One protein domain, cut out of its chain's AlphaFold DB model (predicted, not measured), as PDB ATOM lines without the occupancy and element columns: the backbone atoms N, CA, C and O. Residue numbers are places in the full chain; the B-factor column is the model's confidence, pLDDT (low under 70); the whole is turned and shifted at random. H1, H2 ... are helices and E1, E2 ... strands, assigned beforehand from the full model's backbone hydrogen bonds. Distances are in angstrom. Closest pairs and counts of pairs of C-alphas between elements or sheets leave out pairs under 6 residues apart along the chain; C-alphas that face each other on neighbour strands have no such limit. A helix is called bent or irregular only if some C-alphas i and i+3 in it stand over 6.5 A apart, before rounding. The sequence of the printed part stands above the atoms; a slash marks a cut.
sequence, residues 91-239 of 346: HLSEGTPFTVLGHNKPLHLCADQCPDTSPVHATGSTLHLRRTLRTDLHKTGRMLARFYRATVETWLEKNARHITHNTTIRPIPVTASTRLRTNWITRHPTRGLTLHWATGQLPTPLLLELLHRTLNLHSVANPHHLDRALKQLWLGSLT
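Overview. This is residues 91 to 239 of the 346 residues of an uncharacterized protein of Streptomyces sp. WZ.A104 (UniProt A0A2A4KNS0). A long helix, H2, makes the spine of an elongated domain, with a curled four-stranded sheet along its residues 140 to 152 and a small three-stranded sheet along its residues 145 to 164. The short helix H3 packs on H2 in the middle, H4 covers the same face of the small sheet as H2, and H5 packs crosswise on H4. The printed part has 149 residues, with five named helices and seven named strands in the order E1 E2 E3 E4 H1 H2 E5 E6 E7 H3 H4 H5; the class is mixed, helices and strands. Both sheets are mixed, in the orders E1 E2 E4 E3 and E5 E7 E6. The whole is compact, with a radius of gyration of the C-alphas of 16.2 A and spans of 50 by 31 by 28 A.

Along the chain. Find C-alpha 97 at (-57.875, -23.087, 155.614), where E1, residues 97 to 100, begins. Next come E2, residues 103 to 110 and 20.3 A long, E3, 120 to 123, E4, 126 to 130, and H1, 131 to 135. From C-alpha 137 at (-59.951, -11.237, 166.982), H2 runs 40.5 A to residue 165; it is irregular, with C-alphas 158 and 161 7.2 A apart, and has a kink of 55 degrees near residue 159. Read on through E5, 174 to 177, E6, 185 to 188, E7, 192 to 196, H3, 197 to 201, and H4, 204 to 214 and 15.5 A long, to H5, 223 to 231, which ends at (-41.586, -18.952, 157.329).

Arrangement. In the strongly twisted first sheet, E1 and E2 are a hairpin (N 98 to O 105, 3.0 A), E2 and E4 are parallel (N 108 to O 127, 2.8 A), and E4 and E3 are a hairpin (N 128 to O 121, 2.8 A). H2 is on this sheet at a height of 9.4 A, over E3; their closest C-alphas are Val 120 and Phe 147, 6.4 A. H1 touches H2 only at the corner, and only just, with 3 pairs of C-alphas within 8 A. H2 touches H3, closest at C-alphas 149 and 197, 4.5 A. In the second sheet, E5 and E7 are parallel (N 177 to O 195, 2.8 A) and E6 and E7 are a hairpin (N 186 to O 194, 2.9 A). H2 runs along E5 at a height of 6.5 A. H4 touches H5, about perpendicular at 75 degrees, closest at C-alphas 206 and 226, 5.9 A. Every O i to N i+4 pair is within hydrogen-bond range in H4 and H5, against 22 of 25 in H2 and 0 of 1 in H1 and in H3, where O i to N i+3 gives 1 of 2 and 2 of 2.

Size, cuts and confidence. The farthest C-alphas, Gln 113 and Thr 168, are 50.1 A apart. The printed part has no cut and no long link. Look for pLDDT under 70 at residues 113 to 117, 166 to 171, 181 to 182 and 218 to 223.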
ATOM      1  N   HIS A  91     -58.470 -14.752 157.443       82.75
ATOM      2  CA  HIS A  91     -59.839 -14.252 157.555       82.75
ATOM      3  C   HIS A  91     -60.685 -15.212 158.398       82.75
ATOM      4  O   HIS A  91     -60.668 -16.413 158.167       82.75
ATOM      5  N   LEU A  92     -61.448 -14.723 159.373       82.56
ATOM      6  CA  LEU A  92     -62.366 -15.576 160.143       82.56
ATOM      7  C   LEU A  92     -63.701 -15.797 159.413       82.56
ATOM      8  O   LEU A  92     -64.745 -15.276 159.825       82.56
ATOM      9  N   SER A  93     -63.659 -16.552 158.319       82.69
ATOM     10  CA  SER A  93     -64.829 -16.993 157.548       82.69
ATOM     11  C   SER A  93     -64.909 -18.514 157.464       82.69
ATOM     12  O   SER A  93     -63.892 -19.206 157.546       82.69
ATOM     13  N   GLU A  94     -66.124 -19.019 157.264       83.19
ATOM     14  CA  GLU A  94     -66.383 -20.422 156.940       83.19
ATOM     15  C   GLU A  94     -65.469 -20.893 155.792       83.19
ATOM     16  O   GLU A  94     -65.225 -20.149 154.840       83.19
ATOM     17  N   GLY A  95     -64.905 -22.094 155.907       82.44
ATOM     18  CA  GLY A  95     -64.013 -22.680 154.905       82.44
ATOM     19  C   GLY A  95     -62.564 -22.180 154.928       82.44
ATOM     20  O   GLY A  95     -61.726 -22.743 154.225       82.44
ATOM     21  N   THR A  96     -62.220 -21.172 155.742       86.19
ATOM     22  CA  THR A  96     -60.841 -20.647 155.797       86.19
ATOM     23  C   THR A  96     -59.855 -21.759 156.158       86.19
ATOM     24  O   THR A  96     -60.042 -22.415 157.185       86.19
ATOM     25  N   PRO A  97     -58.784 -21.976 155.377       86.56
ATOM     26  CA  PRO A  97     -57.875 -23.087 155.614       86.56
ATOM     27  C   PRO A  97     -56.952 -22.813 156.807       86.56
ATOM     28  O   PRO A  97     -56.194 -21.834 156.804       86.56
ATOM     29  N   PHE A  98     -56.956 -23.712 157.789       93.00
ATOM     30  CA  PHE A  98     -55.964 -23.790 158.862       93.00
ATOM     31  C   PHE A  98     -55.177 -25.090 158.741       93.00
ATOM     32  O   PHE A  98     -55.746 -26.147 158.498       93.00
ATOM     33  N   THR A  99     -53.865 -25.046 158.941       93.69
ATOM     34  CA  THR A  99     -53.045 -26.260 158.898       93.69
ATOM     35  C   THR A  99     -52.877 -26.807 160.306       93.69
ATOM     36  O   THR A  99     -52.493 -26.065 161.202       93.69
ATOM     37  N   VAL A 100     -53.144 -28.092 160.522       95.62
ATOM     38  CA  VAL A 100     -52.930 -28.776 161.804       95.62
ATOM     39  C   VAL A 100     -52.102 -30.024 161.540       95.62
ATOM     40  O   VAL A 100     -52.546 -30.925 160.830       95.62
ATOM     41  N   LEU A 101     -50.884 -30.052 162.080       94.12
ATOM     42  CA  LEU A 101     -49.877 -31.090 161.850       94.12
ATOM     43  C   LEU A 101     -49.654 -31.407 160.357       94.12
ATOM     44  O   LEU A 101     -49.543 -32.564 159.963       94.12
ATOM     45  N   GLY A 102     -49.630 -30.375 159.508       90.25
ATOM     46  CA  GLY A 102     -49.481 -30.497 158.053       90.25
ATOM     47  C   GLY A 102     -50.772 -30.757 157.272       90.25
ATOM     48  O   GLY A 102     -50.772 -30.618 156.052       90.25
ATOM     49  N   HIS A 103     -51.885 -31.071 157.939       90.62
ATOM     50  CA  HIS A 103     -53.166 -31.307 157.274       90.62
ATOM     51  C   HIS A 103     -53.973 -30.018 157.170       90.62
ATOM     52  O   HIS A 103     -54.197 -29.343 158.176       90.62
ATOM     53  N   ASN A 104     -54.442 -29.693 155.966       91.25
ATOM     54  CA  ASN A 104     -55.387 -28.601 155.775       91.25
ATOM     55  C   ASN A 104     -56.734 -28.966 156.415       91.25
ATOM     56  O   ASN A 104     -57.292 -30.026 156.131       91.25
ATOM     57  N   LYS A 105     -57.227 -28.088 157.285       91.25
ATOM     58  CA  LYS A 105     -58.513 -28.185 157.959       91.25
ATOM     59  C   LYS A 105     -59.298 -26.893 157.724       91.25
ATOM     60  O   LYS A 105     -58.934 -25.865 158.305       91.25
ATOM     61  N   PRO A 106     -60.340 -26.900 156.873       89.12
ATOM     62  CA  PRO A 106     -61.215 -25.743 156.729       89.12
ATOM     63  C   PRO A 106     -61.888 -25.393 158.064       89.12
ATOM     64  O   PRO A 106     -62.233 -26.275 158.854       89.12
ATOM     65  N   LEU A 107     -62.044 -24.092 158.315       91.69
ATOM     66  CA  LEU A 107     -62.706 -23.545 159.496       91.69
ATOM     67  C   LEU A 107     -64.226 -23.724 159.406       91.69
ATOM     68  O   LEU A 107     -64.826 -23.297 158.424       91.69
ATOM     69  N   HIS A 108     -64.838 -24.249 160.466       87.69
ATOM     70  CA  HIS A 108     -66.284 -24.348 160.639       87.69
ATOM     71  C   HIS A 108     -66.772 -23.543 161.847       87.69
ATOM     72  O   HIS A 108     -66.320 -23.757 162.979       87.69
ATOM     73  N   LEU A 109     -67.705 -22.611 161.619       85.88
ATOM     74  CA  LEU A 109     -68.238 -21.716 162.649       85.88
ATOM     75  C   LEU A 109     -69.471 -22.317 163.342       85.88
ATOM     76  O   LEU A 109     -70.617 -22.133 162.913       85.88
ATOM     77  N   CYS A 110     -69.227 -22.980 164.470       84.50
ATOM     78  CA  CYS A 110     -70.230 -23.724 165.231       84.50
ATOM     79  C   CYS A 110     -71.099 -22.818 166.115       84.50
ATOM     80  O   CYS A 110     -70.656 -21.758 166.568       84.50
ATOM     81  N   ALA A 111     -72.318 -23.277 166.417       81.19
ATOM     82  CA  ALA A 111     -73.162 -22.669 167.441       81.19
ATOM     83  C   ALA A 111     -72.503 -22.764 168.830       81.19
ATOM     84  O   ALA A 111     -71.754 -23.698 169.118       81.19
ATOM     85  N   ASP A 112     -72.784 -21.799 169.705       73.00
ATOM     86  CA  ASP A 112     -72.153 -21.722 171.031       73.00
ATOM     87  C   ASP A 112     -72.692 -22.763 172.026       73.00
ATOM     88  O   ASP A 112     -72.064 -23.028 173.053       73.00
ATOM     89  N   GLN A 113     -73.838 -23.366 171.704       64.50
ATOM     90  CA  GLN A 113     -74.527 -24.371 172.504       64.50
ATOM     91  C   GLN A 113     -73.929 -25.762 172.238       64.50
ATOM     92  O   GLN A 113     -74.526 -26.607 171.581       64.50
ATOM     93  N   CYS A 114     -72.715 -25.987 172.733       55.91
ATOM     94  CA  CYS A 114     -72.165 -27.329 172.913       55.91
ATOM     95  C   CYS A 114     -71.467 -27.372 174.286       55.91
ATOM     96  O   CYS A 114     -70.367 -26.820 174.416       55.91
ATOM     97  N   PRO A 115     -72.122 -27.931 175.325       56.00
ATOM     98  CA  PRO A 115     -71.657 -27.847 176.714       56.00
ATOM     99  C   PRO A 115     -70.271 -28.466 176.950       56.00
ATOM    100  O   PRO A 115     -69.510 -27.938 177.755       56.00
ATOM    101  N   ASP A 116     -69.905 -29.496 176.177       58.62
ATOM    102  CA  ASP A 116     -68.765 -30.370 176.499       58.62
ATOM    103  C   ASP A 116     -67.549 -30.240 175.567       58.62
ATOM    104  O   ASP A 116     -66.571 -30.972 175.707       58.62
ATOM    105  N   THR A 117     -67.555 -29.304 174.613       68.44
ATOM    106  CA  THR A 117     -66.424 -29.130 173.686       68.44
ATOM    107  C   THR A 117     -65.677 -27.823 173.889       68.44
ATOM    108  O   THR A 117     -66.256 -26.739 174.034       68.44
ATOM    109  N   SER A 118     -64.344 -27.928 173.843       83.31
ATOM    110  CA  SER A 118     -63.450 -26.771 173.818       83.31
ATOM    111  C   SER A 118     -63.879 -25.792 172.715       83.31
ATOM    112  O   SER A 118     -64.219 -26.230 171.613       83.31
ATOM    113  N   PRO A 119     -63.840 -24.467 172.954       85.56
ATOM    114  CA  PRO A 119     -64.347 -23.497 171.980       85.56
ATOM    115  C   PRO A 119     -63.598 -23.461 170.637       85.56
ATOM    116  O   PRO A 119     -64.095 -22.881 169.673       85.56
ATOM    117  N   VAL A 120     -62.393 -24.039 170.611       91.31
ATOM    118  CA  VAL A 120     -61.612 -24.362 169.417       91.31
ATOM    119  C   VAL A 120     -61.234 -25.833 169.524       91.31
ATOM    120  O   VAL A 120     -60.623 -26.226 170.519       91.31
ATOM    121  N   HIS A 121     -61.573 -26.638 168.527       92.31
ATOM    122  CA  HIS A 121     -61.174 -28.043 168.463       92.31
ATOM    123  C   HIS A 121     -61.137 -28.521 167.011       92.31
ATOM    124  O   HIS A 121     -61.742 -27.910 166.138       92.31
ATOM    125  N   ALA A 122     -60.420 -29.607 166.733       90.94
ATOM    126  CA  ALA A 122     -60.377 -30.211 165.405       90.94
ATOM    127  C   ALA A 122     -60.959 -31.623 165.459       90.94
ATOM    128  O   ALA A 122     -60.537 -32.424 166.292       90.94
ATOM    129  N   THR A 123     -61.875 -31.929 164.541       87.00
ATOM    130  CA  THR A 123     -62.527 -33.239 164.430       87.00
ATOM    131  C   THR A 123     -62.463 -33.687 162.977       87.00
ATOM    132  O   THR A 123     -62.870 -32.955 162.076       87.00
ATOM    133  N   GLY A 124     -61.907 -34.876 162.722       86.38
ATOM    134  CA  GLY A 124     -61.721 -35.376 161.358       86.38
ATOM    135  C   GLY A 124     -60.906 -34.400 160.502       86.38
ATOM    136  O   GLY A 124     -59.771 -34.060 160.846       86.38
ATOM    137  N   SER A 125     -61.481 -33.930 159.396       89.69
ATOM    138  CA  SER A 125     -60.868 -32.975 158.465       89.69
ATOM    139  C   SER A 125     -61.150 -31.504 158.788       89.69
ATOM    140  O   SER A 125     -60.597 -30.653 158.107       89.69
ATOM    141  N   THR A 126     -61.922 -31.176 159.824       90.12
ATOM    142  CA  THR A 126     -62.442 -29.814 160.042       90.12
ATOM    143  C   THR A 126     -61.899 -29.188 161.329       90.12
ATOM    144  O   THR A 126     -61.664 -29.882 162.323       90.12
ATOM    145  N   LEU A 127     -61.679 -27.867 161.319       93.81
ATOM    146  CA  LEU A 127     -61.363 -27.076 162.512       93.81
ATOM    147  C   LEU A 127     -62.612 -26.312 162.953       93.81
ATOM    148  O   LEU A 127     -63.106 -25.462 162.227       93.81
ATOM    149  N   HIS A 128     -63.099 -26.575 164.153       91.81
ATOM    150  CA  HIS A 128     -64.309 -25.982 164.705       91.81
ATOM    151  C   HIS A 128     -63.968 -24.791 165.606       91.81
ATOM    152  O   HIS A 128     -63.100 -24.887 166.478       91.81
ATOM    153  N   LEU A 129     -64.675 -23.676 165.414       91.00
ATOM    154  CA  LEU A 129     -64.570 -22.456 166.216       91.00
ATOM    155  C   LEU A 129     -65.974 -21.980 166.606       91.00
ATOM    156  O   LEU A 129     -66.848 -21.859 165.748       91.00
ATOM    157  N   ARG A 130     -66.192 -21.667 167.887       88.62
ATOM    158  CA  ARG A 130     -67.456 -21.063 168.345       88.62
ATOM    159  C   ARG A 130     -67.691 -19.699 167.701       88.62
ATOM    160  O   ARG A 130     -66.801 -18.845 167.695       88.62
ATOM    161  N   ARG A 131     -68.908 -19.469 167.203       83.00
ATOM    162  CA  ARG A 131     -69.275 -18.248 166.473       83.00
ATOM    163  C   ARG A 131     -69.085 -16.976 167.300       83.00
ATOM    164  O   ARG A 131     -68.626 -15.982 166.740       83.00
ATOM    165  N   THR A 132     -69.344 -17.010 168.610       81.94
ATOM    166  CA  THR A 132     -69.118 -15.861 169.513       81.94
ATOM    167  C   THR A 132     -67.679 -15.370 169.557       81.94
ATOM    168  O   THR A 132     -67.450 -14.210 169.877       81.94
ATOM    169  N   LEU A 133     -66.691 -16.210 169.244       83.44
ATOM    170  CA  LEU A 133     -65.291 -15.790 169.273       83.44
ATOM    171  C   LEU A 133     -64.945 -14.892 168.094       83.44
ATOM    172  O   LEU A 133     -64.109 -14.005 168.237       83.44
ATOM    173  N   ARG A 134     -65.644 -15.050 166.963       80.69
ATOM    174  CA  ARG A 134     -65.381 -14.298 165.734       80.69
ATOM    175  C   ARG A 134     -65.379 -12.787 165.946       80.69
ATOM    176  O   ARG A 134     -64.679 -12.125 165.196       80.69
ATOM    177  N   THR A 135     -66.131 -12.257 166.911       74.50
ATOM    178  CA  THR A 135     -66.236 -10.815 167.195       74.50
ATOM    179  C   THR A 135     -64.991 -10.227 167.862       74.50
ATOM    180  O   THR A 135     -64.720  -9.047 167.681       74.50
ATOM    181  N   ASP A 136     -64.207 -11.031 168.584       77.75
ATOM    182  CA  ASP A 136     -62.975 -10.602 169.252       77.75
ATOM    183  C   ASP A 136     -61.776 -11.345 168.644       77.75
ATOM    184  O   ASP A 136     -61.436 -12.477 169.020       77.75
ATOM    185  N   LEU A 137     -61.118 -10.692 167.681       79.12
ATOM    186  CA  LEU A 137     -59.951 -11.237 166.982       79.12
ATOM    187  C   LEU A 137     -58.794 -11.539 167.939       79.12
ATOM    188  O   LEU A 137     -58.122 -12.562 167.796       79.12
ATOM    189  N   HIS A 138     -58.568 -10.699 168.951       74.44
ATOM    190  CA  HIS A 138     -57.485 -10.906 169.909       74.44
ATOM    191  C   HIS A 138     -57.738 -12.137 170.780       74.44
ATOM    192  O   HIS A 138     -56.837 -12.960 170.979       74.44
ATOM    193  N   LYS A 139     -58.959 -12.296 171.296       80.31
ATOM    194  CA  LYS A 139     -59.359 -13.484 172.055       80.31
ATOM    195  C   LYS A 139     -59.319 -14.733 171.185       80.31
ATOM    196  O   LYS A 139     -58.769 -15.740 171.631       80.31
ATOM    197  N   THR A 140     -59.793 -14.655 169.944       87.00
ATOM    198  CA  THR A 140     -59.728 -15.773 168.992       87.00
ATOM    199  C   THR A 140     -58.293 -16.197 168.715       87.00
ATOM    200  O   THR A 140     -57.976 -17.381 168.828       87.00
ATOM    201  N   GLY A 141     -57.394 -15.246 168.444       84.94
ATOM    202  CA  GLY A 141     -55.975 -15.520 168.225       84.94
ATOM    203  C   GLY A 141     -55.338 -16.229 169.420       84.94
ATOM    204  O   GLY A 141     -54.660 -17.244 169.254       84.94
ATOM    205  N   ARG A 142     -55.629 -15.777 170.651       86.25
ATOM    206  CA  ARG A 142     -55.162 -16.455 171.877       86.25
ATOM    207  C   ARG A 142     -55.706 -17.878 172.005       86.25
ATOM    208  O   ARG A 142     -54.994 -18.754 172.493       86.25
ATOM    209  N   MET A 143     -56.953 -18.115 171.613       88.62
ATOM    210  CA  MET A 143     -57.588 -19.430 171.730       88.62
ATOM    211  C   MET A 143     -57.079 -20.414 170.681       88.62
ATOM    212  O   MET A 143     -56.778 -21.552 171.031       88.62
ATOM    213  N   LEU A 144     -56.865 -19.964 169.445       93.00
ATOM    214  CA  LEU A 144     -56.187 -20.748 168.412       93.00
ATOM    215  C   LEU A 144     -54.739 -21.068 168.811       93.00
ATOM    216  O   LEU A 144     -54.309 -22.211 168.685       93.00
ATOM    217  N   ALA A 145     -54.001 -20.109 169.380       92.38
ATOM    218  CA  ALA A 145     -52.653 -20.365 169.886       92.38
ATOM    219  C   ALA A 145     -52.640 -21.413 171.016       92.38
ATOM    220  O   ALA A 145     -51.754 -22.265 171.057       92.38
ATOM    221  N   ARG A 146     -53.637 -21.396 171.917       93.31
ATOM    222  CA  ARG A 146     -53.815 -22.441 172.945       93.31
ATOM    223  C   ARG A 146     -54.143 -23.803 172.333       93.31
ATOM    224  O   ARG A 146     -53.566 -24.792 172.767       93.31
ATOM    225  N   PHE A 147     -55.010 -23.847 171.324       95.25
ATOM    226  CA  PHE A 147     -55.323 -25.072 170.584       95.25
ATOM    227  C   PHE A 147     -54.069 -25.679 169.938       95.25
ATOM    228  O   PHE A 147     -53.787 -26.865 170.106       95.25
ATOM    229  N   TYR A 148     -53.264 -24.863 169.258       95.88
ATOM    230  CA  TYR A 148     -52.019 -25.323 168.648       95.88
ATOM    231  C   TYR A 148     -50.972 -25.737 169.678       95.88
ATOM    232  O   TYR A 148     -50.290 -26.737 169.479       95.88
ATOM    233  N   ARG A 149     -50.871 -25.024 170.804       95.44
ATOM    234  CA  ARG A 149     -50.038 -25.455 171.931       95.44
ATOM    235  C   ARG A 149     -50.440 -26.857 172.399       95.44
ATOM    236  O   ARG A 149     -49.569 -27.716 172.461       95.44
ATOM    237  N   ALA A 150     -51.727 -27.087 172.664       94.25
ATOM    238  CA  ALA A 150     -52.231 -28.395 173.083       94.25
ATOM    239  C   ALA A 150     -51.970 -29.472 172.016       94.25
ATOM    240  O   ALA A 150     -51.543 -30.574 172.336       94.25
ATOM    241  N   THR A 151     -52.126 -29.127 170.732       95.12
ATOM    242  CA  THR A 151     -51.799 -30.011 169.600       95.12
ATOM    243  C   THR A 151     -50.331 -30.446 169.628       95.12
ATOM    244  O   THR A 151     -50.034 -31.629 169.464       95.12
ATOM    245  N   VAL A 152     -49.406 -29.505 169.855       94.56
ATOM    246  CA  VAL A 152     -47.975 -29.814 169.988       94.56
ATOM    247  C   VAL A 152     -47.717 -30.645 171.243       94.56
ATOM    248  O   VAL A 152     -46.978 -31.615 171.159       94.56
ATOM    249  N   GLU A 153     -48.329 -30.319 172.384       93.31
ATOM    250  CA  GLU A 153     -48.176 -31.079 173.637       93.31
ATOM    251  C   GLU A 153     -48.615 -32.543 173.464       93.31
ATOM    252  O   GLU A 153     -47.822 -33.446 173.720       93.31
ATOM    253  N   THR A 154     -49.798 -32.796 172.896       93.69
ATOM    254  CA  THR A 154     -50.272 -34.158 172.593       93.69
ATOM    255  C   THR A 154     -49.361 -34.888 171.605       93.69
ATOM    256  O   THR A 154     -49.147 -36.097 171.709       93.69
ATOM    257  N   TRP A 155     -48.814 -34.180 170.614       94.31
ATOM    258  CA  TRP A 155     -47.856 -34.776 169.688       94.31
ATOM    259  C   TRP A 155     -46.535 -35.129 170.388       94.31
ATOM    260  O   TRP A 155     -45.987 -36.210 170.163       94.31
ATOM    261  N   LEU A 156     -46.038 -34.260 171.270       91.38
ATOM    262  CA  LEU A 156     -44.809 -34.471 172.032       91.38
ATOM    263  C   LEU A 156     -44.935 -35.648 172.998       91.38
ATOM    264  O   LEU A 156     -44.014 -36.455 173.074       91.38
ATOM    265  N   GLU A 157     -46.071 -35.810 173.673       89.12
ATOM    266  CA  GLU A 157     -46.325 -36.962 174.550       89.12
ATOM    267  C   GLU A 157     -46.129 -38.301 173.827       89.12
ATOM    268  O   GLU A 157     -45.587 -39.246 174.405       89.12
ATOM    269  N   LYS A 158     -46.505 -38.362 172.544       88.50
ATOM    270  CA  LYS A 158     -46.391 -39.563 171.704       88.50
ATOM    271  C   LYS A 158     -44.997 -39.756 171.103       88.50
ATOM    272  O   LYS A 158     -44.553 -40.889 170.960       88.50
ATOM    273  N   ASN A 159     -44.307 -38.672 170.739       86.62
ATOM    274  CA  ASN A 159     -43.097 -38.745 169.908       86.62
ATOM    275  C   ASN A 159     -41.801 -38.388 170.658       86.62
ATOM    276  O   ASN A 159     -40.739 -38.929 170.355       86.62
ATOM    277  N   ALA A 160     -41.854 -37.504 171.658       78.19
ATOM    278  CA  ALA A 160     -40.658 -36.932 172.281       78.19
ATOM    279  C   ALA A 160     -39.831 -37.958 173.065       78.19
ATOM    280  O   ALA A 160     -38.607 -37.839 173.112       78.19
ATOM    281  N   ARG A 161     -40.470 -38.983 173.649       76.69
ATOM    282  CA  ARG A 161     -39.759 -40.037 174.395       76.69
ATOM    283  C   ARG A 161     -38.747 -40.762 173.511       76.69
ATOM    284  O   ARG A 161     -37.591 -40.871 173.895       76.69
ATOM    285  N   HIS A 162     -39.151 -41.177 172.311       75.88
ATOM    286  CA  HIS A 162     -38.265 -41.863 171.368       75.88
ATOM    287  C   HIS A 162     -37.134 -40.955 170.869       75.88
ATOM    288  O   HIS A 162     -35.987 -41.381 170.791       75.88
ATOM    289  N   ILE A 163     -37.438 -39.686 170.590       77.19
ATOM    290  CA  ILE A 163     -36.460 -38.722 170.065       77.19
ATOM    291  C   ILE A 163     -35.395 -38.387 171.115       77.19
ATOM    292  O   ILE A 163     -34.204 -38.356 170.818       77.19
ATOM    293  N   THR A 164     -35.821 -38.136 172.354       75.56
ATOM    294  CA  THR A 164     -34.917 -37.739 173.445       75.56
ATOM    295  C   THR A 164     -34.107 -38.909 173.994       75.56
ATOM    296  O   THR A 164     -32.999 -38.688 174.472       75.56
ATOM    297  N   HIS A 165     -34.600 -40.148 173.877       71.44
ATOM    298  CA  HIS A 165     -33.857 -41.346 174.281       71.44
ATOM    299  C   HIS A 165     -32.564 -41.549 173.479       71.44
ATOM    300  O   HIS A 165     -31.582 -42.052 174.010       71.44
ATOM    301  N   ASN A 166     -32.542 -41.093 172.225       68.38
ATOM    302  CA  ASN A 166     -31.361 -41.162 171.363       68.38
ATOM    303  C   ASN A 166     -30.358 -40.026 171.619       68.38
ATOM    304  O   ASN A 166     -29.369 -39.899 170.899       68.38
ATOM    305  N   THR A 167     -30.603 -39.175 172.621       67.56
ATOM    306  CA  THR A 167     -29.638 -38.164 173.055       67.56
ATOM    307  C   THR A 167     -28.791 -38.710 174.199       67.56
ATOM    308  O   THR A 167     -29.275 -39.428 175.066       67.56
ATOM    309  N   THR A 168     -27.519 -38.321 174.254       62.50
ATOM    310  CA  THR A 168     -26.596 -38.656 175.355       62.50
ATOM    311  C   THR A 168     -26.968 -38.008 176.697       62.50
ATOM    312  O   THR A 168     -26.305 -38.238 177.706       62.50
ATOM    313  N   ILE A 169     -28.022 -37.191 176.733       61.97
ATOM    314  CA  ILE A 169     -28.501 -36.457 177.904       61.97
ATOM    315  C   ILE A 169     -29.790 -37.140 178.389       61.97
ATOM    316  O   ILE A 169     -30.615 -37.543 177.575       61.97
ATOM    317  N   ARG A 170     -29.979 -37.260 179.716       60.31
ATOM    318  CA  ARG A 170     -31.235 -37.735 180.348       60.31
ATOM    319  C   ARG A 170     -32.470 -37.154 179.636       60.31
ATOM    320  O   ARG A 170     -32.376 -36.011 179.188       60.31
ATOM    321  N   PRO A 171     -33.617 -37.869 179.590       67.94
ATOM    322  CA  PRO A 171     -34.785 -37.464 178.808       67.94
ATOM    323  C   PRO A 171     -35.116 -35.993 179.051       67.94
ATOM    324  O   PRO A 171     -35.528 -35.598 180.144       67.94
ATOM    325  N   ILE A 172     -34.846 -35.176 178.035       76.75
ATOM    326  CA  ILE A 172     -34.987 -33.729 178.115       76.75
ATOM    327  C   ILE A 172     -36.489 -33.436 178.093       76.75
ATOM    328  O   ILE A 172     -37.153 -33.849 177.142       76.75
ATOM    329  N   PRO A 173     -37.051 -32.727 179.088       84.19
ATOM    330  CA  PRO A 173     -38.452 -32.330 179.036       84.19
ATOM    331  C   PRO A 173     -38.710 -31.508 177.772       84.19
ATOM    332  O   PRO A 173     -37.961 -30.575 177.482       84.19
ATOM    333  N   VAL A 174     -39.750 -31.848 177.009       86.50
ATOM    334  CA  VAL A 174     -40.131 -31.108 175.800       86.50
ATOM    335  C   VAL A 174     -41.559 -30.605 175.960       86.50
ATOM    336  O   VAL A 174     -42.462 -31.376 176.265       86.50
ATOM    337  N   THR A 175     -41.757 -29.301 175.781       90.56
ATOM    338  CA  THR A 175     -43.033 -28.603 176.021       90.56
ATOM    339  C   THR A 175     -43.366 -27.650 174.878       90.56
ATOM    340  O   THR A 175     -42.509 -27.369 174.042       90.56
ATOM    341  N   ALA A 176     -44.584 -27.104 174.846       91.81
ATOM    342  CA  ALA A 176     -44.963 -26.033 173.924       91.81
ATOM    343  C   ALA A 176     -45.424 -24.776 174.675       91.81
ATOM    344  O   ALA A 176     -45.972 -24.849 175.774       91.81
ATOM    345  N   SER A 177     -45.222 -23.599 174.080       87.94
ATOM    346  CA  SER A 177     -45.564 -22.318 174.703       87.94
ATOM    347  C   SER A 177     -46.156 -21.319 173.716       87.94
ATOM    348  O   SER A 177     -45.710 -21.187 172.576       87.94
ATOM    349  N   THR A 178     -47.131 -20.543 174.198       83.00
ATOM    350  CA  THR A 178     -47.693 -19.387 173.482       83.00
ATOM    351  C   THR A 178     -46.890 -18.100 173.690       83.00
ATOM    352  O   THR A 178     -47.277 -17.056 173.174       83.00
ATOM    353  N   ARG A 179     -45.817 -18.135 174.497       78.88
ATOM    354  CA  ARG A 179     -45.053 -16.943 174.919       78.88
ATOM    355  C   ARG A 179     -43.737 -16.744 174.166       78.88
ATOM    356  O   ARG A 179     -43.107 -15.704 174.334       78.88
ATOM    357  N   LEU A 180     -43.299 -17.730 173.385       74.56
ATOM    358  CA  LEU A 180     -42.119 -17.569 172.538       74.56
ATOM    359  C   LEU A 180     -42.436 -16.566 171.421       74.56
ATOM    360  O   LEU A 180     -43.546 -16.574 170.901       74.56
ATOM    361  N   ARG A 181     -41.485 -15.681 171.100       61.62
ATOM    362  CA  ARG A 181     -41.687 -14.604 170.110       61.62
ATOM    363  C   ARG A 181     -40.771 -14.724 168.897       61.62
ATOM    364  O   ARG A 181     -41.233 -14.547 167.782       61.62
ATOM    365  N   THR A 182     -39.487 -15.008 169.112       62.53
ATOM    366  CA  THR A 182     -38.456 -14.930 168.059       62.53
ATOM    367  C   THR A 182     -37.872 -16.279 167.651       62.53
ATOM    368  O   THR A 182     -37.272 -16.375 166.589       62.53
ATOM    369  N   ASN A 183     -38.051 -17.319 168.471       77.25
ATOM    370  CA  ASN A 183     -37.447 -18.633 168.261       77.25
ATOM    371  C   ASN A 183     -38.520 -19.716 168.140       77.25
ATOM    372  O   ASN A 183     -39.468 -19.743 168.928       77.25
ATOM    373  N   TRP A 184     -38.319 -20.652 167.210       88.44
ATOM    374  CA  TRP A 184     -39.199 -21.810 167.025       88.44
ATOM    375  C   TRP A 184     -39.029 -22.866 168.115       88.44
ATOM    376  O   TRP A 184     -40.012 -23.486 168.514       88.44
ATOM    377  N   ILE A 185     -37.808 -23.026 168.635       89.06
ATOM    378  CA  ILE A 185     -37.498 -23.814 169.832       89.06
ATOM    379  C   ILE A 185     -36.515 -23.024 170.693       89.06
ATOM    380  O   ILE A 185     -35.593 -22.393 170.184       89.06
ATOM    381  N   THR A 186     -36.708 -23.050 172.008       86.56
ATOM    382  CA  THR A 186     -35.743 -22.533 172.982       86.56
ATOM    383  C   THR A 186     -35.299 -23.659 173.903       86.56
ATOM    384  O   THR A 186     -36.131 -24.375 174.459       86.56
ATOM    385  N   ARG A 187     -33.982 -23.808 174.079       87.44
ATOM    386  CA  ARG A 187     -33.397 -24.715 175.070       87.44
ATOM    387  C   ARG A 187     -33.181 -23.965 176.376       87.44
ATOM    388  O   ARG A 187     -32.379 -23.039 176.446       87.44
ATOM    389  N   HIS A 188     -33.896 -24.375 177.410       82.94
ATOM    390  CA  HIS A 188     -33.741 -23.872 178.764       82.94
ATOM    391  C   HIS A 188     -32.818 -24.798 179.569       82.94
ATOM    392  O   HIS A 188     -33.005 -26.014 179.519       82.94
ATOM    393  N   PRO A 189     -31.887 -24.252 180.372       77.94
ATOM    394  CA  PRO A 189     -30.992 -25.064 181.199       77.94
ATOM    395  C   PRO A 189     -31.723 -26.012 182.161       77.94
ATOM    396  O   PRO A 189     -31.298 -27.143 182.347       77.94
ATOM    397  N   THR A 190     -32.845 -25.567 182.740       77.06
ATOM    398  CA  THR A 190     -33.588 -26.311 183.778       77.06
ATOM    399  C   THR A 190     -34.923 -26.886 183.308       77.06
ATOM    400  O   THR A 190     -35.416 -27.843 183.891       77.06
ATOM    401  N   ARG A 191     -35.527 -26.310 182.261       78.75
ATOM    402  CA  ARG A 191     -36.881 -26.665 181.784       78.75
ATOM    403  C   ARG A 191     -36.889 -27.514 180.511       78.75
ATOM    404  O   ARG A 191     -37.960 -27.841 180.016       78.75
ATOM    405  N   GLY A 192     -35.714 -27.854 179.984       86.81
ATOM    406  CA  GLY A 192     -35.579 -28.606 178.740       86.81
ATOM    407  C   GLY A 192     -35.904 -27.771 177.500       86.81
ATOM    408  O   GLY A 192     -35.559 -26.593 177.430       86.81
ATOM    409  N   LEU A 193     -36.521 -28.386 176.495       90.19
ATOM    410  CA  LEU A 193     -36.893 -27.734 175.242       90.19
ATOM    411  C   LEU A 193     -38.321 -27.186 175.306       90.19
ATOM    412  O   LEU A 193     -39.255 -27.865 175.732       90.19
ATOM    413  N   THR A 194     -38.508 -25.971 174.803       91.94
ATOM    414  CA  THR A 194     -39.832 -25.370 174.633       91.94
ATOM    415  C   THR A 194     -40.028 -24.967 173.180       91.94
ATOM    416  O   THR A 194     -39.259 -24.171 172.645       91.94
ATOM    417  N   LEU A 195     -41.065 -25.516 172.554       93.69
ATOM    418  CA  LEU A 195     -41.467 -25.251 171.179       93.69
ATOM    419  C   LEU A 195     -42.445 -24.080 171.127       93.69
ATOM    420  O   LEU A 195     -43.272 -23.872 172.023       93.69
ATOM    421  N   HIS A 196     -42.372 -23.320 170.047       93.81
ATOM    422  CA  HIS A 196     -43.336 -22.279 169.740       93.81
ATOM    423  C   HIS A 196     -44.657 -22.919 169.296       93.81
ATOM    424  O   HIS A 196     -44.655 -23.775 168.422       93.81
ATOM    425  N   TRP A 197     -45.800 -22.481 169.835       94.25
ATOM    426  CA  TRP A 197     -47.121 -23.055 169.519       94.25
ATOM    427  C   TRP A 197     -47.389 -23.231 168.013       94.25
ATOM    428  O   TRP A 197     -47.947 -24.240 167.592       94.25
ATOM    429  N   ALA A 198     -46.956 -22.269 167.192       93.56
ATOM    430  CA  ALA A 198     -47.181 -22.282 165.748       93.56
ATOM    431  C   ALA A 198     -46.561 -23.496 165.035       93.56
ATOM    432  O   ALA A 198     -47.038 -23.848 163.960       93.56
ATOM    433  N   THR A 199     -45.572 -24.179 165.626       94.94
ATOM    434  CA  THR A 199     -44.997 -25.405 165.048       94.94
ATOM    435  C   THR A 199     -46.011 -26.545 164.969       94.94
ATOM    436  O   THR A 199     -45.813 -27.467 164.189       94.94
ATOM    437  N   GLY A 200     -47.136 -26.471 165.695       94.75
ATOM    438  CA  GLY A 200     -48.259 -27.408 165.563       94.75
ATOM    439  C   GLY A 200     -48.956 -27.375 164.200       94.75
ATOM    440  O   GLY A 200     -49.807 -28.214 163.927       94.75
ATOM    441  N   GLN A 201     -48.605 -26.425 163.334       94.44
ATOM    442  CA  GLN A 201     -49.030 -26.388 161.935       94.44
ATOM    443  C   GLN A 201     -48.121 -27.230 161.024       94.44
ATOM    444  O   GLN A 201     -48.543 -27.601 159.932       94.44
ATOM    445  N   LEU A 202     -46.888 -27.537 161.444       93.88
ATOM    446  CA  LEU A 202     -45.933 -28.279 160.624       93.88
ATOM    447  C   LEU A 202     -46.363 -29.740 160.444       93.88
ATOM    448  O   LEU A 202     -46.829 -30.351 161.404       93.88
ATOM    449  N   PRO A 203     -46.135 -30.342 159.266       92.19
ATOM    450  CA  PRO A 203     -46.185 -31.789 159.107       92.19
ATOM    451  C   PRO A 203     -45.307 -32.496 160.142       92.19
ATOM    452  O   PRO A 203     -44.189 -32.050 160.410       92.19
ATOM    453  N   THR A 204     -45.772 -33.638 160.656       91.81
ATOM    454  CA  THR A 204     -45.022 -34.469 161.616       91.81
ATOM    455  C   THR A 204     -43.546 -34.676 161.229       91.81
ATOM    456  O   THR A 204     -42.698 -34.452 162.092       91.81
ATOM    457  N   PRO A 205     -43.180 -34.993 159.964       89.62
ATOM    458  CA  PRO A 205     -41.773 -35.139 159.578       89.62
ATOM    459  C   PRO A 205     -40.926 -33.874 159.780       89.62
ATOM    460  O   PRO A 205     -39.771 -33.963 160.182       89.62
ATOM    461  N   LEU A 206     -41.494 -32.686 159.547       90.56
ATOM    462  CA  LEU A 206     -40.781 -31.418 159.736       90.56
ATOM    463  C   LEU A 206     -40.684 -31.031 161.214       90.56
ATOM    464  O   LEU A 206     -39.701 -30.419 161.623       90.56
ATOM    465  N   LEU A 207     -41.671 -31.411 162.026       90.62
ATOM    466  CA  LEU A 207     -41.619 -31.220 163.474       90.62
ATOM    467  C   LEU A 207     -40.551 -32.122 164.126       90.62
ATOM    468  O   LEU A 207     -39.826 -31.667 165.011       90.62
ATOM    469  N   LEU A 208     -40.406 -33.364 163.641       88.00
ATOM    470  CA  LEU A 208     -39.302 -34.265 164.003       88.00
ATOM    471  C   LEU A 208     -37.949 -33.678 163.600       88.00
ATOM    472  O   LEU A 208     -37.046 -33.590 164.427       88.00
ATOM    473  N   GLU A 209     -37.827 -33.227 162.352       87.19
ATOM    474  CA  GLU A 209     -36.595 -32.627 161.838       87.19
ATOM    475  C   GLU A 209     -36.177 -31.392 162.653       87.19
ATOM    476  O   GLU A 209     -35.001 -31.224 162.975       87.19
ATOM    477  N   LEU A 210     -37.136 -30.549 163.050       89.19
ATOM    478  CA  LEU A 210     -36.881 -29.390 163.905       89.19
ATOM    479  C   LEU A 210     -36.281 -29.797 165.264       89.19
ATOM    480  O   LEU A 210     -35.342 -29.154 165.746       89.19
ATOM    481  N   LEU A 211     -36.796 -30.869 165.874       88.00
ATOM    482  CA  LEU A 211     -36.255 -31.419 167.117       88.00
ATOM    483  C   LEU A 211     -34.867 -32.027 166.919       88.00
ATOM    484  O   LEU A 211     -33.967 -31.714 167.696       88.00
ATOM    485  N   HIS A 212     -34.679 -32.845 165.879       85.06
ATOM    486  CA  HIS A 212     -33.386 -33.457 165.567       85.06
ATOM    487  C   HIS A 212     -32.300 -32.401 165.393       85.06
ATOM    488  O   HIS A 212     -31.264 -32.485 166.045       85.06
ATOM    489  N   ARG A 213     -32.572 -31.345 164.619       85.00
ATOM    490  CA  ARG A 213     -31.636 -30.224 164.454       85.00
ATOM    491  C   ARG A 213     -31.334 -29.510 165.755       85.00
ATOM    492  O   ARG A 213     -30.177 -29.240 166.043       85.00
ATOM    493  N   THR A 214     -32.357 -29.225 166.558       86.62
ATOM    494  CA  THR A 214     -32.164 -28.522 167.837       86.62
ATOM    495  C   THR A 214     -31.326 -29.342 168.822       86.62
ATOM    496  O   THR A 214     -30.614 -28.786 169.660       86.62
ATOM    497  N   LEU A 215     -31.404 -30.669 168.724       83.44
ATOM    498  CA  LEU A 215     -30.643 -31.614 169.535       83.44
ATOM    499  C   LEU A 215     -29.323 -32.050 168.880       83.44
ATOM    500  O   LEU A 215     -28.617 -32.863 169.469       83.44
ATOM    501  N   ASN A 216     -28.972 -31.508 167.707       79.38
ATOM    502  CA  ASN A 216     -27.820 -31.918 166.896       79.38
ATOM    503  C   ASN A 216     -27.776 -33.435 166.606       79.38
ATOM    504  O   ASN A 216     -26.706 -34.036 166.551       79.38
ATOM    505  N   LEU A 217     -28.944 -34.056 166.435       76.75
ATOM    506  CA  LEU A 217     -29.091 -35.433 165.961       76.75
ATOM    507  C   LEU A 217     -29.001 -35.476 164.426       76.75
ATOM    508  O   LEU A 217     -29.164 -34.448 163.765       76.75
ATOM    509  N   HIS A 218     -28.756 -36.659 163.849       68.62
ATOM    510  CA  HIS A 218     -28.687 -36.835 162.393       68.62
ATOM    511  C   HIS A 218     -29.925 -36.238 161.696       68.62
ATOM    512  O   HIS A 218     -31.059 -36.650 161.936       68.62
ATOM    513  N   SER A 219     -29.685 -35.244 160.838       62.88
ATOM    514  CA  SER A 219     -30.700 -34.607 159.994       62.88
ATOM    515  C   SER A 219     -31.036 -35.529 158.825       62.88
ATOM    516  O   SER A 219     -30.130 -36.042 158.168       62.88
ATOM    517  N   VAL A 220     -32.330 -35.744 158.571       55.91
ATOM    518  CA  VAL A 220     -32.806 -36.676 157.529       55.91
ATOM    519  C   VAL A 220     -33.494 -35.928 156.377       55.91
ATOM    520  O   VAL A 220     -33.825 -36.525 155.357       55.91
ATOM    521  N   ALA A 221     -33.700 -34.609 156.504       58.50
ATOM    522  CA  ALA A 221     -34.422 -33.801 155.523       58.50
ATOM    523  C   ALA A 221     -33.613 -32.608 154.985       58.50
ATOM    524  O   ALA A 221     -32.817 -31.983 155.688       58.50
ATOM    525  N   ASN A 222     -33.895 -32.240 153.728       63.66
ATOM    526  CA  ASN A 222     -33.336 -31.053 153.082       63.66
ATOM    527  C   ASN A 222     -33.632 -29.787 153.927       63.66
ATOM    528  O   ASN A 222     -34.809 -29.465 154.133       63.66
ATOM    529  N   PRO A 223     -32.604 -29.035 154.381       65.38
ATOM    530  CA  PRO A 223     -32.770 -27.814 155.173       65.38
ATOM    531  C   PRO A 223     -33.748 -26.798 154.621       65.38
ATOM    532  O   PRO A 223     -34.519 -26.215 155.381       65.38
ATOM    533  N   HIS A 224     -33.807 -26.682 153.303       70.06
ATOM    534  CA  HIS A 224     -34.672 -25.720 152.647       70.06
ATOM    535  C   HIS A 224     -36.165 -25.996 152.866       70.06
ATOM    536  O   HIS A 224     -36.963 -25.061 152.837       70.06
ATOM    537  N   HIS A 225     -36.564 -27.250 153.104       76.81
ATOM    538  CA  HIS A 225     -37.975 -27.598 153.296       76.81
ATOM    539  C   HIS A 225     -38.481 -27.163 154.673       76.81
ATOM    540  O   HIS A 225     -39.562 -26.580 154.772       76.81
ATOM    541  N   LEU A 226     -37.685 -27.397 155.722       83.00
ATOM    542  CA  LEU A 226     -38.015 -26.953 157.074       83.00
ATOM    543  C   LEU A 226     -38.033 -25.422 157.154       83.00
ATOM    544  O   LEU A 226     -39.011 -24.850 157.632       83.00
ATOM    545  N   ASP A 227     -37.003 -24.759 156.624       80.44
ATOM    546  CA  ASP A 227     -36.892 -23.298 156.679       80.44
ATOM    547  C   ASP A 227     -38.042 -22.613 155.932       80.44
ATOM    548  O   ASP A 227     -38.610 -21.634 156.417       80.44
ATOM    549  N   ARG A 228     -38.438 -23.150 154.770       78.94
ATOM    550  CA  ARG A 228     -39.604 -22.659 154.023       78.94
ATOM    551  C   ARG A 228     -40.895 -22.827 154.821       78.94
ATOM    552  O   ARG A 228     -41.681 -21.886 154.893       78.94
ATOM    553  N   ALA A 229     -41.113 -23.995 155.426       83.31
ATOM    554  CA  ALA A 229     -42.331 -24.267 156.182       83.31
ATOM    555  C   ALA A 229     -42.451 -23.371 157.425       83.31
ATOM    556  O   ALA A 229     -43.523 -22.829 157.683       83.31
ATOM    557  N   LEU A 230     -41.348 -23.149 158.151       86.75
ATOM    558  CA  LEU A 230     -41.303 -22.261 159.318       86.75
ATOM    559  C   LEU A 230     -41.689 -20.814 158.968       86.75
ATOM    560  O   LEU A 230     -42.414 -20.168 159.721       86.75
ATOM    561  N   LYS A 231     -41.265 -20.312 157.802       76.81
ATOM    562  CA  LYS A 231     -41.586 -18.952 157.329       76.81
ATOM    563  C   LYS A 231     -43.061 -18.748 156.971       76.81
ATOM    564  O   LYS A 231     -43.550 -17.623 157.023       76.81
ATOM    565  N   GLN A 232     -43.756 -19.822 156.601       81.06
ATOM    566  CA  GLN A 232     -45.167 -19.794 156.199       81.06
ATOM    567  C   GLN A 232     -46.133 -20.008 157.369       81.06
ATOM    568  O   GLN A 232     -47.348 -19.941 157.178       81.06
ATOM    569  N   LEU A 233     -45.616 -20.265 158.574       87.56
ATOM    570  CA  LEU A 233     -46.445 -20.472 159.751       87.56
ATOM    571  C   LEU A 233     -47.278 -19.231 160.066       87.56
ATOM    572  O   LEU A 233     -46.777 -18.110 160.118       87.56
ATOM    573  N   TRP A 234     -48.560 -19.453 160.343       88.12
ATOM    574  CA  TRP A 234     -49.437 -18.411 160.850       88.12
ATOM    575  C   TRP A 234     -49.103 -18.092 162.312       88.12
ATOM    576  O   TRP A 234     -49.053 -19.000 163.145       88.12
ATOM    577  N   LEU A 235     -48.900 -16.812 162.638       85.81
ATOM    578  CA  LEU A 235     -48.453 -16.356 163.966       85.81
ATOM    579  C   LEU A 235     -49.530 -15.630 164.775       85.81
ATOM    580  O   LEU A 235     -49.217 -14.874 165.693       85.81
ATOM    581  N   GLY A 236     -50.806 -15.867 164.473       80.44
ATOM    582  CA  GLY A 236     -51.907 -15.304 165.260       80.44
ATOM    583  C   GLY A 236     -52.587 -14.098 164.616       80.44
ATOM    584  O   GLY A 236     -53.572 -13.611 165.164       80.44
ATOM    585  N   SER A 237     -52.097 -13.623 163.468       77.88
ATOM    586  CA  SER A 237     -52.682 -12.490 162.747       77.88
ATOM    587  C   SER A 237     -54.018 -12.882 162.124       77.88
ATOM    588  O   SER A 237     -54.070 -13.601 161.124       77.88
ATOM    589  N   LEU A 238     -55.097 -12.425 162.746       80.38
ATOM    590  CA  LEU A 238     -56.457 -12.595 162.260       80.38
ATOM    591  C   LEU A 238     -56.973 -11.275 161.728       80.38
ATOM    592  O   LEU A 238     -56.623 -10.206 162.222       80.38
ATOM    593  N   THR A 239     -57.868 -11.385 160.773       76.25
ATOM    594  CA  THR A 239     -58.749 -10.304 160.380       76.25
ATOM    595  C   THR A 239     -60.156 -10.872 160.263       76.25
ATOM    596  O   THR A 239     -60.351 -12.081 160.071       76.25
TER     597      THR A 239